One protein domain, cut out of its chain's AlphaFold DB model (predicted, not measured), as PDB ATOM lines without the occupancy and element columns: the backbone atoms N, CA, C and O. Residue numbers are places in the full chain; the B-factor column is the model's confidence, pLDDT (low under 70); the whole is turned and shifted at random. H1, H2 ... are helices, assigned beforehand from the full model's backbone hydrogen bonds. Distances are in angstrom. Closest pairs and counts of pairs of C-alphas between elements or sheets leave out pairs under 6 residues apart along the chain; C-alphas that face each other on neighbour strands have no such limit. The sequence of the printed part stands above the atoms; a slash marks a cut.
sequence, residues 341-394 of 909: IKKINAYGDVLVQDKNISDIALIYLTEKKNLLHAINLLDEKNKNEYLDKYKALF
ATOM      1  N   ILE A 341      88.531  97.709  35.919       96.81
ATOM      2  CA  ILE A 341      89.846  98.072  36.466       96.81
ATOM      3  C   ILE A 341      90.532  99.152  35.615       96.81
ATOM      4  O   ILE A 341      91.106 100.093  36.168       96.81
ATOM      5  N   LYS A 342      90.457  99.087  34.278       94.81
ATOM      6  CA  LYS A 342      90.989 100.153  33.404       94.81
ATOM      7  C   LYS A 342      90.314 101.496  33.687       94.81
ATOM      8  O   LYS A 342      90.998 102.515  33.778       94.81
ATOM      9  N   LYS A 343      88.991 101.498  33.877       95.19
ATOM     10  CA  LYS A 343      88.231 102.709  34.221       95.19
ATOM     11  C   LYS A 343      88.566 103.227  35.617       95.19
ATOM     12  O   LYS A 343      88.744 104.430  35.776       95.19
ATOM     13  N   ILE A 344      88.706 102.340  36.605       97.25
ATOM     14  CA  ILE A 344      89.162 102.681  37.961       97.25
ATOM     15  C   ILE A 344      90.537 103.339  37.905       97.25
ATOM     16  O   ILE A 344      90.729 104.364  38.549       97.25
ATOM     17  N   ASN A 345      91.463 102.808  37.104       97.06
ATOM     18  CA  ASN A 345      92.787 103.400  36.933       97.06
ATOM     19  C   ASN A 345      92.718 104.803  36.328       97.06
ATOM     20  O   ASN A 345      93.205 105.760  36.925       97.06
ATOM     21  N   ALA A 346      92.052 104.940  35.178       94.12
ATOM     22  CA  ALA A 346      91.913 106.224  34.498       94.12
ATOM     23  C   ALA A 346      91.230 107.281  35.382       94.12
ATOM     24  O   ALA A 346      91.628 108.443  35.381       94.12
ATOM     25  N   TYR A 347      90.220 106.878  36.155       94.50
ATOM     26  CA  TYR A 347      89.490 107.770  37.049       94.50
ATOM     27  C   TYR A 347      90.289 108.102  38.316       94.50
ATOM     28  O   TYR A 347      90.452 109.271  38.660       94.50
ATOM     29  N   GLY A 348      90.827 107.091  38.999       94.44
ATOM     30  CA  GLY A 348      91.573 107.245  40.244       94.44
ATOM     31  C   GLY A 348      92.876 108.017  40.070       94.44
ATOM     32  O   GLY A 348      93.169 108.891  40.882       94.44
ATOM     33  N   ASP A 349      93.623 107.774  38.990       93.50
ATOM     34  CA  ASP A 349      94.891 108.468  38.734       93.50
ATOM     35  C   ASP A 349      94.675 109.978  38.504       93.50
ATOM     36  O   ASP A 349      95.474 110.791  38.974       93.50
ATOM     37  N   VAL A 350      93.563 110.372  37.867       89.44
ATOM     38  CA  VAL A 350      93.168 111.787  37.730       89.44
ATOM     39  C   VAL A 350      92.853 112.403  39.096       89.44
ATOM     40  O   VAL A 350      93.320 113.503  39.390       89.44
ATOM     41  N   LEU A 351      92.110 111.694  39.954       89.88
ATOM     42  CA  LEU A 351      91.757 112.191  41.289       89.88
ATOM     43  C   LEU A 351      92.978 112.352  42.204       89.88
ATOM     44  O   LEU A 351      93.024 113.298  42.984       89.88
ATOM     45  N   VAL A 352      93.973 111.463  42.111       87.69
ATOM     46  CA  VAL A 352      95.227 111.564  42.887       87.69
ATOM     47  C   VAL A 352      96.053 112.786  42.480       87.69
ATOM     48  O   VAL A 352      96.699 113.401  43.327       87.69
ATOM     49  N   GLN A 353      96.054 113.145  41.196       82.94
ATOM     50  CA  GLN A 353      96.829 114.284  40.694       82.94
ATOM     51  C   GLN A 353      96.214 115.639  41.074       82.94
ATOM     52  O   GLN A 353      96.933 116.642  41.141       82.94
ATOM     53  N   ASP A 354      94.910 115.683  41.348       78.12
ATOM     54  CA  ASP A 354      94.226 116.897  41.779       78.12
ATOM     55  C   ASP A 354      94.404 117.133  43.289       78.12
ATOM     56  O   ASP A 354      93.695 116.587  44.138       78.12
ATOM     57  N   LYS A 355      95.351 118.016  43.625       69.00
ATOM     58  CA  LYS A 355      95.640 118.425  45.011       69.00
ATOM     59  C   LYS A 355      94.442 119.052  45.731       69.00
ATOM     60  O   LYS A 355      94.405 119.042  46.957       69.00
ATOM     61  N   ASN A 356      93.473 119.606  45.002       69.44
ATOM     62  CA  ASN A 356      92.270 120.155  45.622       69.44
ATOM     63  C   ASN A 356      91.314 119.037  46.044       69.44
ATOM     64  O   ASN A 356      90.569 119.211  47.001       69.44
ATOM     65  N   ILE A 357      91.354 117.882  45.375       76.19
ATOM     66  CA  ILE A 357      90.529 116.711  45.690       76.19
ATOM     67  C   ILE A 357      91.137 115.900  46.833       76.19
ATOM     68  O   ILE A 357      90.401 115.472  47.725       76.19
ATOM     69  N   SER A 358      92.457 115.680  46.831       69.56
ATOM     70  CA  SER A 358      93.131 114.817  47.814       69.56
ATOM     71  C   SER A 358      92.796 115.196  49.258       69.56
ATOM     72  O   SER A 358      92.449 114.321  50.050       69.56
ATOM     73  N   ASP A 359      92.779 116.493  49.564       70.38
ATOM     74  CA  ASP A 359      92.649 117.022  50.926       70.38
ATOM     75  C   ASP A 359      91.201 117.105  51.437       70.38
ATOM     76  O   ASP A 359      90.973 117.337  52.630       70.38
ATOM     77  N   ILE A 360      90.212 116.933  50.556       75.12
ATOM     78  CA  ILE A 360      88.796 116.986  50.921       75.12
ATOM     79  C   ILE A 360      88.355 115.610  51.422       75.12
ATOM     80  O   ILE A 360      88.583 114.586  50.776       75.12
ATOM     81  N   ALA A 361      87.686 115.579  52.576       75.69
ATOM     82  CA  ALA A 361      87.180 114.336  53.147       75.69
ATOM     83  C   ALA A 361      86.189 113.637  52.200       75.69
ATOM     84  O   ALA A 361      85.355 114.287  51.565       75.69
ATOM     85  N   LEU A 362      86.237 112.299  52.169       81.38
ATOM     86  CA  LEU A 362      85.398 111.434  51.326       81.38
ATOM     87  C   LEU A 362      83.909 111.824  51.342       81.38
ATOM     88  O   LEU A 362      83.252 111.818  50.305       81.38
ATOM     89  N   ILE A 363      83.371 112.195  52.507       76.19
ATOM     90  CA  ILE A 363      81.948 112.520  52.672       76.19
ATOM     91  C   ILE A 363      81.487 113.732  51.843       76.19
ATOM     92  O   ILE A 363      80.302 113.811  51.520       76.19
ATOM     93  N   TYR A 364      82.400 114.631  51.458       78.75
ATOM     94  CA  TYR A 364      82.087 115.864  50.726       78.75
ATOM     95  C   TYR A 364      82.213 115.745  49.202       78.75
ATOM     96  O   TYR A 364      81.747 116.647  48.507       78.75
ATOM     97  N   LEU A 365      82.810 114.665  48.684       85.75
ATOM     98  CA  LEU A 365      83.063 114.492  47.250       85.75
ATOM     99  C   LEU A 365      82.372 113.256  46.695       85.75
ATOM    100  O   LEU A 365      82.625 112.133  47.131       85.75
ATOM    101  N   THR A 366      81.534 113.462  45.680       85.19
ATOM    102  CA  THR A 366      80.854 112.354  44.995       85.19
ATOM    103  C   THR A 366      81.855 111.543  44.170       85.19
ATOM    104  O   THR A 366      81.724 110.330  44.063       85.19
ATOM    105  N   GLU A 367      82.913 112.180  43.674       87.56
ATOM    106  CA  GLU A 367      83.979 111.589  42.869       87.56
ATOM    107  C   GLU A 367      84.739 110.517  43.655       87.56
ATOM    108  O   GLU A 367      84.890 109.382  43.201       87.56
ATOM    109  N   LYS A 368      85.150 110.841  44.887       89.62
ATOM    110  CA  LYS A 368      85.829 109.885  45.770       89.62
ATOM    111  C   LYS A 368      84.915 108.723  46.158       89.62
ATOM    112  O   LYS A 368      85.367 107.580  46.171       89.62
ATOM    113  N   LYS A 369      83.629 108.992  46.427       90.31
ATOM    114  CA  LYS A 369      82.631 107.942  46.699       90.31
ATOM    115  C   LYS A 369      82.470 107.020  45.492       90.31
ATOM    116  O   LYS A 369      82.515 105.807  45.649       90.31
ATOM    117  N   ASN A 370      82.358 107.584  44.291       91.00
ATOM    118  CA  ASN A 370      82.210 106.829  43.052       91.00
ATOM    119  C   ASN A 370      83.403 105.888  42.806       91.00
ATOM    120  O   ASN A 370      83.197 104.720  42.479       91.00
ATOM    121  N   LEU A 371      84.636 106.363  43.036       94.25
ATOM    122  CA  LEU A 371      85.841 105.530  42.967       94.25
ATOM    123  C   LEU A 371      85.832 104.425  44.035       94.25
ATOM    124  O   LEU A 371      86.079 103.265  43.712       94.25
ATOM    125  N   LEU A 372      85.528 104.766  45.294       92.81
ATOM    126  CA  LEU A 372      85.478 103.798  46.394       92.81
ATOM    127  C   LEU A 372      84.476 102.671  46.106       92.81
ATOM    128  O   LEU A 372      84.793 101.497  46.289       92.81
ATOM    129  N   HIS A 373      83.283 103.017  45.623       92.12
ATOM    130  CA  HIS A 373      82.246 102.043  45.278       92.12
ATOM    131  C   HIS A 373      82.649 101.162  44.100       92.12
ATOM    132  O   HIS A 373      82.394  99.963  44.138       92.12
ATOM    133  N   ALA A 374      83.351 101.706  43.105       94.81
ATOM    134  CA  ALA A 374      83.901 100.905  42.013       94.81
ATOM    135  C   ALA A 374      84.950  99.896  42.495       94.81
ATOM    136  O   ALA A 374      84.886  98.725  42.127       94.81
ATOM    137  N   ILE A 375      85.878 100.320  43.358       95.94
ATOM    138  CA  ILE A 375      86.893  99.433  43.944       95.94
ATOM    139  C   ILE A 375      86.230  98.339  44.791       95.94
ATOM    140  O   ILE A 375      86.620  97.176  44.722       95.94
ATOM    141  N   ASN A 376      85.185  98.683  45.547       93.44
ATOM    142  CA  ASN A 376      84.448  97.732  46.377       93.44
ATOM    143  C   ASN A 376      83.687  96.658  45.582       93.44
ATOM    144  O   ASN A 376      83.337  95.636  46.174       93.44
ATOM    145  N   LEU A 377      83.434  96.861  44.281       93.06
ATOM    146  CA  LEU A 377      82.818  95.853  43.409       93.06
ATOM    147  C   LEU A 377      83.800  94.775  42.934       93.06
ATOM    148  O   LEU A 377      83.355  93.711  42.490       93.06
ATOM    149  N   LEU A 378      85.108  95.037  42.987       95.38
ATOM    150  CA  LEU A 378      86.140  94.089  42.568       95.38
ATOM    151  C   LEU A 378      86.153  92.845  43.472       95.38
ATOM    152  O   LEU A 378      85.602  92.845  44.575       95.38
ATOM    153  N   ASP A 379      86.774  91.759  43.003       94.56
ATOM    154  CA  ASP A 379      87.072  90.626  43.888       94.56
ATOM    155  C   ASP A 379      88.011  91.033  45.033       94.56
ATOM    156  O   ASP A 379      88.647  92.082  44.985       94.56
ATOM    157  N   GLU A 380      88.109  90.210  46.079       92.31
ATOM    158  CA  GLU A 380      88.877  90.562  47.281       92.31
ATOM    159  C   GLU A 380      90.346  90.888  46.999       92.31
ATOM    160  O   GLU A 380      90.896  91.802  47.615       92.31
ATOM    161  N   LYS A 381      90.980  90.179  46.056       93.31
ATOM    162  CA  LYS A 381      92.385  90.403  45.710       93.31
ATOM    163  C   LYS A 381      92.568  91.799  45.119       93.31
ATOM    164  O   LYS A 381      93.340  92.593  45.654       93.31
ATOM    165  N   ASN A 382      91.847  92.097  44.040       94.56
ATOM    166  CA  ASN A 382      91.946  93.374  43.345       94.56
ATOM    167  C   ASN A 382      91.416  94.511  44.227       94.56
ATOM    168  O   ASN A 382      92.035  95.565  44.315       94.56
ATOM    169  N   LYS A 383      90.315  94.302  44.950       94.44
ATOM    170  CA  LYS A 383      89.776  95.283  45.897       94.44
ATOM    171  C   LYS A 383      90.845  95.757  46.882       94.44
ATOM    172  O   LYS A 383      91.019  96.961  47.034       94.44
ATOM    173  N   ASN A 384      91.562  94.835  47.523       89.50
ATOM    174  CA  ASN A 384      92.604  95.194  48.487       89.50
ATOM    175  C   ASN A 384      93.766  95.939  47.814       89.50
ATOM    176  O   ASN A 384      94.178  96.984  48.309       89.50
ATOM    177  N   GLU A 385      94.226  95.468  46.652       94.75
ATOM    178  CA  GLU A 385      95.275  96.137  45.868       94.75
ATOM    179  C   GLU A 385      94.904  97.589  45.519       94.75
ATOM    180  O   GLU A 385      95.710  98.504  45.690       94.75
ATOM    181  N   TYR A 386      93.671  97.822  45.069       95.44
ATOM    182  CA  TYR A 386      93.220  99.143  44.633       95.44
ATOM    183  C   TYR A 386      92.822 100.071  45.786       95.44
ATOM    184  O   TYR A 386      93.006 101.286  45.668       95.44
ATOM    185  N   LEU A 387      92.335  99.531  46.910       90.56
ATOM    186  CA  LEU A 387      92.185 100.302  48.148       90.56
ATOM    187  C   LEU A 387      93.545 100.806  48.637       90.56
ATOM    188  O   LEU A 387      93.641 101.972  49.007       90.56
ATOM    189  N   ASP A 388      94.588  99.975  48.574       88.12
ATOM    190  CA  ASP A 388      95.952 100.376  48.925       88.12
ATOM    191  C   ASP A 388      96.539 101.370  47.911       88.12
ATOM    192  O   ASP A 388      97.098 102.395  48.309       88.12
ATOM    193  N   LYS A 389      96.366 101.131  46.602       94.56
ATOM    194  CA  LYS A 389      96.847 102.037  45.540       94.56
ATOM    195  C   LYS A 389      96.290 103.454  45.702       94.56
ATOM    196  O   LYS A 389      97.032 104.428  45.589       94.56
ATOM    197  N   TYR A 390      94.990 103.573  45.967       92.94
ATOM    198  CA  TYR A 390      94.293 104.858  46.096       92.94
ATOM    199  C   TYR A 390      94.062 105.288  47.543       92.94
ATOM    200  O   TYR A 390      93.296 106.218  47.799       92.94
ATOM    201  N   LYS A 391      94.762 104.663  48.491       86.75
ATOM    202  CA  LYS A 391      94.610 104.882  49.929       86.75
ATOM    203  C   LYS A 391      94.639 106.358  50.328       86.75
ATOM    204  O   LYS A 391      93.790 106.796  51.094       86.75
ATOM    205  N   ALA A 392      95.524 107.156  49.730       82.56
ATOM    206  CA  ALA A 392      95.628 108.596  49.996       82.56
ATOM    207  C   ALA A 392      94.343 109.399  49.689       82.56
ATOM    208  O   ALA A 392      94.160 110.488  50.226       82.56
ATOM    209  N   LEU A 393      93.447 108.891  48.834       84.38
ATOM    210  CA  LEU A 393      92.153 109.522  48.561       84.38
ATOM    211  C   LEU A 393      91.103 109.202  49.632       84.38
ATOM    212  O   LEU A 393      90.170 109.992  49.804       84.38
ATOM    213  N   PHE A 394      91.240 108.067  50.319       81.69
ATOM    214  CA  PHE A 394      90.256 107.532  51.266       81.69
ATOM    215  C   PHE A 394      90.662 107.708  52.729       81.69
ATOM    216  O   PHE A 394      89.789 107.784  53.595       81.69
TER     217      PHE A 394
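AT A GLANCE: This is residues 341 to 394 of the 909 residues of the protein "Enhancin" of Listeria riparia FSL S10-1204 (UniProt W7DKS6). The longest helix, H1, packs over a helical hairpin of H3 and H4 that opens as a V from its turn, and the centres of these three helices make a triangle. Two short helices lie toward the open end of the V: H2 beyond the end of H1, and H5 just after H4. The printed part has 54 residues with five named helices, H1 to H5 in chain order, and no named strand; the class is all helix. The whole is compact, with a radius of gyration of the C-alphas of 10.3 A, and spans 29 by 19 by 16 A.

IN THESE COORDINATES: H1, residues 341 to 353, runs 18.2 A from C-alpha 341 at (89.846, 98.072, 36.466) to C-alpha 353 at (96.829, 114.284, 40.694). H3, residues 366 to 376, is 15.1 A long, and H4, residues 380 to 389, is 14.1 A long. H2 holds residues 355 to 358 and H5 residues 391 to 394, ending at C-alpha 394 at (90.256, 107.532, 51.266).

HOW THE PARTS SIT: H1 touches H3, opposite ways at a steep tilt of 39 degrees; their closest C-alphas, of Gly 348 and Leu 371, are 6.6 A apart. H3 and H4 form a hairpin and touch, with C-alphas 375 and 383 closest at 5.4 A; they run opposite ways at 37 degrees, a tilt only just steep. H1 and H4 are near each other, with 9 pairs of C-alphas within 10 A. H5 only just touches H2, with 3 pairs of C-alphas within 8 A; the closest, of Ser 358 and Leu 393, are 5.4 A apart. H2 and H4 are apart. Every O i to N i+4 pair is within hydrogen-bond range in H3 and H4, and 8 of 9 in H1; H2 and H5 are too short for such a pair.

THE WHOLE: The farthest C-alphas, of Asn 356 and Asp 379, are 30.0 A apart. The printed part has no cut, and no link is long. Mean pLDDT of the printed part is 88.1; residues 355 to 356 and 358 are under 70.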